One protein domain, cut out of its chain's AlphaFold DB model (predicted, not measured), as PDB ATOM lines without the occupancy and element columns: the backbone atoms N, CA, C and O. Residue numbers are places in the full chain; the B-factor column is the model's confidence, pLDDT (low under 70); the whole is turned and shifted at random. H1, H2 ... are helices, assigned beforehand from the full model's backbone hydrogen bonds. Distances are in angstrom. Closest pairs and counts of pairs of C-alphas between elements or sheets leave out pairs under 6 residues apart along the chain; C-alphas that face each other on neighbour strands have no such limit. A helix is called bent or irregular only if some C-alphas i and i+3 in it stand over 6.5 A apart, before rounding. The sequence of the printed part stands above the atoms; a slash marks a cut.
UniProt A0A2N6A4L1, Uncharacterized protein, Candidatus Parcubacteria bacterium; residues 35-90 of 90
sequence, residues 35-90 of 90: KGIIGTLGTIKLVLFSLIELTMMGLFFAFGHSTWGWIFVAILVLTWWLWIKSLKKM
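Overview. This is residues 35 to 90 of the 90 residues of an uncharacterized protein of Candidatus Parcubacteria bacterium (UniProt A0A2N6A4L1). The model is a long, narrow U of two helices side by side: H1 runs the full length, and after a tight turn H2 folds back beside it. The turn, with residues 61 to 67 standing free, sticks out at one end, and the two ends of the printed part come near each other at the open end. The printed part has 56 residues, of which 49 lie in the two named helices, H1 then H2; there is no named strand, and the class is all helix. The outline is a rod, 45 by 18 by 7 A, loose, with a radius of gyration of the C-alphas of 14.2 A.

Along the chain. Find C-alpha 35 at (-4.553, -5.971, 37.140); from there H1, residues 35 to 63, runs 43.2 A to C-alpha 63 at (-40.868, 1.876, 15.074). Pick up H2, residues 68 to 87, at C-alpha 68; it runs 29.5 A to C-alpha 87 at (-12.161, -13.560, 29.699).

Arrangement. Read x and z from the first to the last C-alpha of each helix: both fall over H1 and rise over H2. H1 and H2 are near each other, with 14 pairs of C-alphas within 10 A, and only just miss coming within 8 A, the closest pair being 8.1 A apart. In H2 every O i to N i+4 pair is within hydrogen-bond range; in H1, 23 of 25 are. Neither helix is bent.

Size, cuts and confidence. The C-alphas of Lys 35 and Gly 64 are the two farthest apart, at 44.7 A, while those of Lys 35 and Met 90, the chain's last residue, are 9.6 A apart. The printed part has no cut, and the link from H1 to H2, four residues, is tight. In the B-factor column the mean pLDDT of the printed part is 77.7; look for values under 70 at residues 35 to 41, 64 to 68 and 89 to 90.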
ATOM      1  N   LYS A  35      -3.354  -5.110  37.036       46.72
ATOM      2  CA  LYS A  35      -4.553  -5.971  37.140       46.72
ATOM      3  C   LYS A  35      -5.834  -5.223  37.543       46.72
ATOM      4  O   LYS A  35      -6.910  -5.691  37.197       46.72
ATOM      5  N   GLY A  36      -5.744  -4.059  38.195       51.53
ATOM      6  CA  GLY A  36      -6.930  -3.305  38.633       51.53
ATOM      7  C   GLY A  36      -7.710  -2.631  37.496       51.53
ATOM      8  O   GLY A  36      -8.932  -2.679  37.470       51.53
ATOM      9  N   ILE A  37      -7.014  -2.061  36.507       57.47
ATOM     10  CA  ILE A  37      -7.642  -1.258  35.440       57.47
ATOM     11  C   ILE A  37      -8.480  -2.112  34.470       57.47
ATOM     12  O   ILE A  37      -9.506  -1.654  33.971       57.47
ATOM     13  N   ILE A  38      -8.082  -3.364  34.222       57.69
ATOM     14  CA  ILE A  38      -8.775  -4.260  33.278       57.69
ATOM     15  C   ILE A  38     -10.145  -4.701  33.817       57.69
ATOM     16  O   ILE A  38     -11.099  -4.788  33.043       57.69
ATOM     17  N   GLY A  39     -10.264  -4.918  35.132       59.78
ATOM     18  CA  GLY A  39     -11.540  -5.253  35.771       59.78
ATOM     19  C   GLY A  39     -12.548  -4.111  35.658       59.78
ATOM     20  O   GLY A  39     -13.672  -4.320  35.206       59.78
ATOM     21  N   THR A  40     -12.113  -2.885  35.960       67.25
ATOM     22  CA  THR A  40     -12.968  -1.691  35.914       67.25
ATOM     23  C   THR A  40     -13.470  -1.388  34.498       67.25
ATOM     24  O   THR A  40     -14.650  -1.095  34.314       67.25
ATOM     25  N   LEU A  41     -12.616  -1.530  33.477       67.69
ATOM     26  CA  LEU A  41     -13.016  -1.382  32.069       67.69
ATOM     27  C   LEU A  41     -14.035  -2.444  31.630       67.69
ATOM     28  O   LEU A  41     -14.948  -2.137  30.862       67.69
ATOM     29  N   GLY A  42     -13.907  -3.675  32.134       76.31
ATOM     30  CA  GLY A  42     -14.866  -4.748  31.876       76.31
ATOM     31  C   GLY A  42     -16.253  -4.439  32.439       76.31
ATOM     32  O   GLY A  42     -17.246  -4.575  31.722       76.31
ATOM     33  N   THR A  43     -16.321  -3.968  33.687       78.38
ATOM     34  CA  THR A  43     -17.587  -3.613  34.347       78.38
ATOM     35  C   THR A  43     -18.262  -2.417  33.679       78.38
ATOM     36  O   THR A  43     -19.457  -2.477  33.397       78.38
ATOM     37  N   ILE A  44     -17.507  -1.362  33.344       85.75
ATOM     38  CA  ILE A  44     -18.048  -0.169  32.665       85.75
ATOM     39  C   ILE A  44     -18.668  -0.544  31.315       85.75
ATOM     40  O   ILE A  44     -19.778  -0.111  31.002       85.75
ATOM     41  N   LYS A  45     -17.990  -1.391  30.530       84.12
ATOM     42  CA  LYS A  45     -18.496  -1.839  29.226       84.12
ATOM     43  C   LYS A  45     -19.829  -2.588  29.350       84.12
ATOM     44  O   LYS A  45     -20.707  -2.391  28.516       84.12
ATOM     45  N   LEU A  46     -19.989  -3.422  30.380       83.38
ATOM     46  CA  LEU A  46     -21.200  -4.220  30.602       83.38
ATOM     47  C   LEU A  46     -22.409  -3.354  30.992       83.38
ATOM     48  O   LEU A  46     -23.515  -3.578  30.495       83.38
ATOM     49  N   VAL A  47     -22.191  -2.330  31.823       90.56
ATOM     50  CA  VAL A  47     -23.241  -1.374  32.219       90.56
ATOM     51  C   VAL A  47     -23.701  -0.539  31.023       90.56
ATOM     52  O   VAL A  47     -24.901  -0.432  30.779       90.56
ATOM     53  N   LEU A  48     -22.760  -0.007  30.234       88.81
ATOM     54  CA  LEU A  48     -23.070   0.765  29.024       88.81
ATOM     55  C   LEU A  48     -23.845  -0.060  27.995       88.81
ATOM     56  O   LEU A  48     -24.826   0.421  27.438       88.81
ATOM     57  N   PHE A  49     -23.434  -1.309  27.771       85.56
ATOM     58  CA  PHE A  49     -24.119  -2.209  26.847       85.56
ATOM     59  C   PHE A  49     -25.563  -2.484  27.288       85.56
ATOM     60  O   PHE A  49     -26.478  -2.337  26.486       85.56
ATOM     61  N   SER A  50     -25.777  -2.766  28.577       88.44
ATOM     62  CA  SER A  50     -27.118  -3.005  29.134       88.44
ATOM     63  C   SER A  50     -28.046  -1.789  28.982       88.44
ATOM     64  O   SER A  50     -29.223  -1.944  28.669       88.44
ATOM     65  N   LEU A  51     -27.522  -0.569  29.153       91.94
ATOM     66  CA  LEU A  51     -28.277   0.675  28.942       91.94
ATOM     67  C   LEU A  51     -28.665   0.890  27.471       91.94
ATOM     68  O   LEU A  51     -29.790   1.299  27.176       91.94
ATOM     69  N   ILE A  52     -27.742   0.606  26.548       89.06
ATOM     70  CA  ILE A  52     -27.973   0.736  25.102       89.06
ATOM     71  C   ILE A  52     -29.039  -0.265  24.642       89.06
ATOM     72  O   ILE A  52     -29.970   0.122  23.945       89.06
ATOM     73  N   GLU A  53     -28.951  -1.518  25.088       84.06
ATOM     74  CA  GLU A  53     -29.925  -2.585  24.813       84.06
ATOM     75  C   GLU A  53     -31.354  -2.199  25.220       84.06
ATOM     76  O   GLU A  53     -32.279  -2.269  24.409       84.06
ATOM     77  N   LEU A  54     -31.529  -1.728  26.460       87.50
ATOM     78  CA  LEU A  54     -32.818  -1.275  26.997       87.50
ATOM     79  C   LEU A  54     -33.399  -0.107  26.192       87.50
ATOM     80  O   LEU A  54     -34.597  -0.080  25.905       87.50
ATOM     81  N   THR A  55     -32.543   0.833  25.782       89.12
ATOM     82  CA  THR A  55     -32.951   1.985  24.964       89.12
ATOM     83  C   THR A  55     -33.395   1.544  23.565       89.12
ATOM     84  O   THR A  55     -34.415   2.010  23.054       89.12
ATOM     85  N   MET A  56     -32.668   0.604  22.956       79.75
ATOM     86  CA  MET A  56     -32.976   0.075  21.626       79.75
ATOM     87  C   MET A  56     -34.252  -0.775  21.622       79.75
ATOM     88  O   MET A  56     -35.022  -0.683  20.669       79.75
ATOM     89  N   MET A  57     -34.542  -1.522  22.694       77.62
ATOM     90  CA  MET A  57     -35.813  -2.247  22.855       77.62
ATOM     91  C   MET A  57     -37.026  -1.305  22.883       77.62
ATOM     92  O   MET A  57     -38.042  -1.589  22.248       77.62
ATOM     93  N   GLY A  58     -36.913  -0.157  23.559       84.62
ATOM     94  CA  GLY A  58     -37.980   0.851  23.598       84.62
ATOM     95  C   GLY A  58     -38.244   1.493  22.234       84.62
ATOM     96  O   GLY A  58     -39.392   1.613  21.809       84.62
ATOM     97  N   LEU A  59     -37.179   1.849  21.508       80.38
ATOM     98  CA  LEU A  59     -37.290   2.407  20.156       80.38
ATOM     99  C   LEU A  59     -37.792   1.375  19.139       80.38
ATOM    100  O   LEU A  59     -38.566   1.722  18.249       80.38
ATOM    101  N   PHE A  60     -37.411   0.105  19.296       78.56
ATOM    102  CA  PHE A  60     -37.897  -0.996  18.464       78.56
ATOM    103  C   PHE A  60     -39.416  -1.170  18.581       78.56
ATOM    104  O   PHE A  60     -40.101  -1.310  17.568       78.56
ATOM    105  N   PHE A  61     -39.961  -1.082  19.797       76.50
ATOM    106  CA  PHE A  61     -41.409  -1.121  20.015       76.50
ATOM    107  C   PHE A  61     -42.140   0.080  19.402       76.50
ATOM    108  O   PHE A  61     -43.287  -0.060  18.979       76.50
ATOM    109  N   ALA A  62     -41.481   1.237  19.312       79.31
ATOM    110  CA  ALA A  62     -42.062   2.438  18.719       79.31
ATOM    111  C   ALA A  62     -42.052   2.436  17.177       79.31
ATOM    112  O   ALA A  62     -42.938   3.035  16.573       79.31
ATOM    113  N   PHE A  63     -41.079   1.779  16.531       73.00
ATOM    114  CA  PHE A  63     -40.868   1.876  15.074       73.00
ATOM    115  C   PHE A  63     -41.362   0.686  14.236       73.00
ATOM    116  O   PHE A  63     -41.239   0.707  13.011       73.00
ATOM    117  N   GLY A  64     -41.991  -0.313  14.856       68.00
ATOM    118  CA  GLY A  64     -42.611  -1.426  14.137       68.00
ATOM    119  C   GLY A  64     -41.609  -2.422  13.539       68.00
ATOM    120  O   GLY A  64     -40.415  -2.163  13.402       68.00
ATOM    121  N   HIS A  65     -42.123  -3.614  13.222       57.09
ATOM    122  CA  HIS A  65     -41.386  -4.853  12.956       57.09
ATOM    123  C   HIS A  65     -40.620  -4.823  11.615       57.09
ATOM    124  O   HIS A  65     -40.971  -5.502  10.651       57.09
ATOM    125  N   SER A  66     -39.583  -3.992  11.533       68.62
ATOM    126  CA  SER A  66     -38.692  -3.909  10.379       68.62
ATOM    127  C   SER A  66     -37.607  -4.988  10.472       68.62
ATOM    128  O   SER A  66     -37.135  -5.333  11.559       68.62
ATOM    129  N   THR A  67     -37.185  -5.529   9.328       66.56
ATOM    130  CA  THR A  67     -36.234  -6.656   9.166       66.56
ATOM    131  C   THR A  67     -34.881  -6.478   9.874       66.56
ATOM    132  O   THR A  67     -34.132  -7.438  10.050       66.56
ATOM    133  N   TRP A  68     -34.597  -5.272  10.361       63.66
ATOM    134  CA  TRP A  68     -33.449  -4.917  11.192       63.66
ATOM    135  C   TRP A  68     -33.363  -5.653  12.540       63.66
ATOM    136  O   TRP A  68     -32.273  -5.725  13.110       63.66
ATOM    137  N   GLY A  69     -34.450  -6.259  13.034       72.06
ATOM    138  CA  GLY A  69     -34.441  -6.997  14.308       72.06
ATOM    139  C   GLY A  69     -33.436  -8.159  14.355       72.06
ATOM    140  O   GLY A  69     -32.745  -8.348  15.354       72.06
ATOM    141  N   TRP A  70     -33.269  -8.895  13.252       75.50
ATOM    142  CA  TRP A  70     -32.343 -10.035  13.189       75.50
ATOM    143  C   TRP A  70     -30.870  -9.614  13.175       75.50
ATOM    144  O   TRP A  70     -30.025 -10.291  13.762       75.50
ATOM    145  N   ILE A  71     -30.560  -8.470  12.557       82.62
ATOM    146  CA  ILE A  71     -29.208  -7.891  12.568       82.62
ATOM    147  C   ILE A  71     -28.829  -7.498  14.001       82.62
ATOM    148  O   ILE A  71     -27.701  -7.743  14.429       82.62
ATOM    149  N   PHE A  72     -29.781  -6.962  14.768       77.75
ATOM    150  CA  PHE A  72     -29.567  -6.590  16.164       77.75
ATOM    151  C   PHE A  72     -29.246  -7.807  17.041       77.75
ATOM    152  O   PHE A  72     -28.243  -7.809  17.756       77.75
ATOM    153  N   VAL A  73     -30.021  -8.890  16.902       81.44
ATOM    154  CA  VAL A  73     -29.761 -10.162  17.602       81.44
ATOM    155  C   VAL A  73     -28.385 -10.731  17.234       81.44
ATOM    156  O   VAL A  73     -27.650 -11.187  18.110       81.44
ATOM    157  N   ALA A  74     -27.982 -10.662  15.962       86.56
ATOM    158  CA  ALA A  74     -26.665 -11.134  15.532       86.56
ATOM    159  C   ALA A  74     -25.511 -10.327  16.161       86.56
ATOM    160  O   ALA A  74     -24.518 -10.908  16.609       86.56
ATOM    161  N   ILE A  75     -25.648  -8.999  16.245       87.81
ATOM    162  CA  ILE A  75     -24.656  -8.117  16.885       87.81
ATOM    163  C   ILE A  75     -24.545  -8.419  18.381       87.81
ATOM    164  O   ILE A  75     -23.431  -8.497  18.908       87.81
ATOM    165  N   LEU A  76     -25.679  -8.643  19.044       84.56
ATOM    166  CA  LEU A  76     -25.769  -9.053  20.446       84.56
ATOM    167  C   LEU A  76     -24.985 -10.335  20.735       84.56
ATOM    168  O   LEU A  76     -24.139 -10.394  21.632       84.56
ATOM    169  N   VAL A  77     -25.216 -11.358  19.914       91.25
ATOM    170  CA  VAL A  77     -24.536 -12.651  20.039       91.25
ATOM    171  C   VAL A  77     -23.030 -12.505  19.794       91.25
ATOM    172  O   VAL A  77     -22.223 -13.060  20.544       91.25
ATOM    173  N   LEU A  78     -22.620 -11.712  18.798       91.56
ATOM    174  CA  LEU A  78     -21.204 -11.458  18.500       91.56
ATOM    175  C   LEU A  78     -20.494 -10.698  19.625       91.56
ATOM    176  O   LEU A  78     -19.365 -11.040  19.991       91.56
ATOM    177  N   THR A  79     -21.138  -9.680  20.193       87.12
ATOM    178  CA  THR A  79     -20.563  -8.904  21.301       87.12
ATOM    179  C   THR A  79     -20.402  -9.748  22.561       87.12
ATOM    180  O   THR A  79     -19.343  -9.679  23.195       87.12
ATOM    181  N   TRP A  80     -21.376 -10.605  22.877       88.75
ATOM    182  CA  TRP A  80     -21.269 -11.564  23.979       88.75
ATOM    183  C   TRP A  80     -20.145 -12.586  23.751       88.75
ATOM    184  O   TRP A  80     -19.310 -12.810  24.633       88.75
ATOM    185  N   TRP A  81     -20.034 -13.132  22.537       92.25
ATOM    186  CA  TRP A  81     -18.977 -14.082  22.172       92.25
ATOM    187  C   TRP A  81     -17.565 -13.483  22.289       92.25
ATOM    188  O   TRP A  81     -16.652 -14.110  22.836       92.25
ATOM    189  N   LEU A  82     -17.375 -12.237  21.839       87.00
ATOM    190  CA  LEU A  82     -16.100 -11.523  21.974       87.00
ATOM    191  C   LEU A  82     -15.731 -11.256  23.437       87.00
ATOM    192  O   LEU A  82     -14.551 -11.318  23.797       87.00
ATOM    193  N   TRP A  83     -16.721 -10.986  24.291       83.88
ATOM    194  CA  TRP A  83     -16.497 -10.802  25.723       83.88
ATOM    195  C   TRP A  83     -16.041 -12.101  26.399       83.88
ATOM    196  O   TRP A  83     -15.023 -12.096  27.094       83.88
ATOM    197  N   ILE A  84     -16.688 -13.234  26.096       85.44
ATOM    198  CA  ILE A  84     -16.267 -14.568  26.568       85.44
ATOM    199  C   ILE A  84     -14.822 -14.864  26.145       85.44
ATOM    200  O   ILE A  84     -14.005 -15.322  26.949       85.44
ATOM    201  N   LYS A  85     -14.464 -14.556  24.894       86.00
ATOM    202  CA  LYS A  85     -13.095 -14.740  24.392       86.00
ATOM    203  C   LYS A  85     -12.077 -13.869  25.140       86.00
ATOM    204  O   LYS A  85     -10.954 -14.315  25.369       86.00
ATOM    205  N   SER A  86     -12.463 -12.657  25.545       81.44
ATOM    206  CA  SER A  86     -11.610 -11.760  26.331       81.44
ATOM    207  C   SER A  86     -11.366 -12.267  27.755       81.44
ATOM    208  O   SER A  86     -10.268 -12.070  28.273       81.44
ATOM    209  N   LEU A  87     -12.338 -12.947  28.376       75.88
ATOM    210  CA  LEU A  87     -12.161 -13.560  29.699       75.88
ATOM    211  C   LEU A  87     -11.165 -14.722  29.666       75.88
ATOM    212  O   LEU A  87     -10.378 -14.885  30.590       75.88
ATOM    213  N   LYS A  88     -11.146 -15.496  28.577       70.44
ATOM    214  CA  LYS A  88     -10.268 -16.669  28.438       70.44
ATOM    215  C   LYS A  88      -8.783 -16.332  28.258       70.44
ATOM    216  O   LYS A  88      -7.954 -17.235  28.256       70.44
ATOM    217  N   LYS A  89      -8.450 -15.057  28.037       61.69
ATOM    218  CA  LYS A  89      -7.076 -14.581  27.805       61.69
ATOM    219  C   LYS A  89      -6.416 -14.009  29.073       61.69
ATOM    220  O   LYS A  89      -5.266 -13.579  28.993       61.69
ATOM    221  N   MET A  90      -7.139 -13.961  30.195       56.25
ATOM    222  CA  MET A  90      -6.645 -13.477  31.493       56.25
ATOM    223  C   MET A  90      -6.095 -14.589  32.382       56.25
ATOM    224  O   MET A  90      -6.559 -15.740  32.241       56.25
TER     225      MET A  90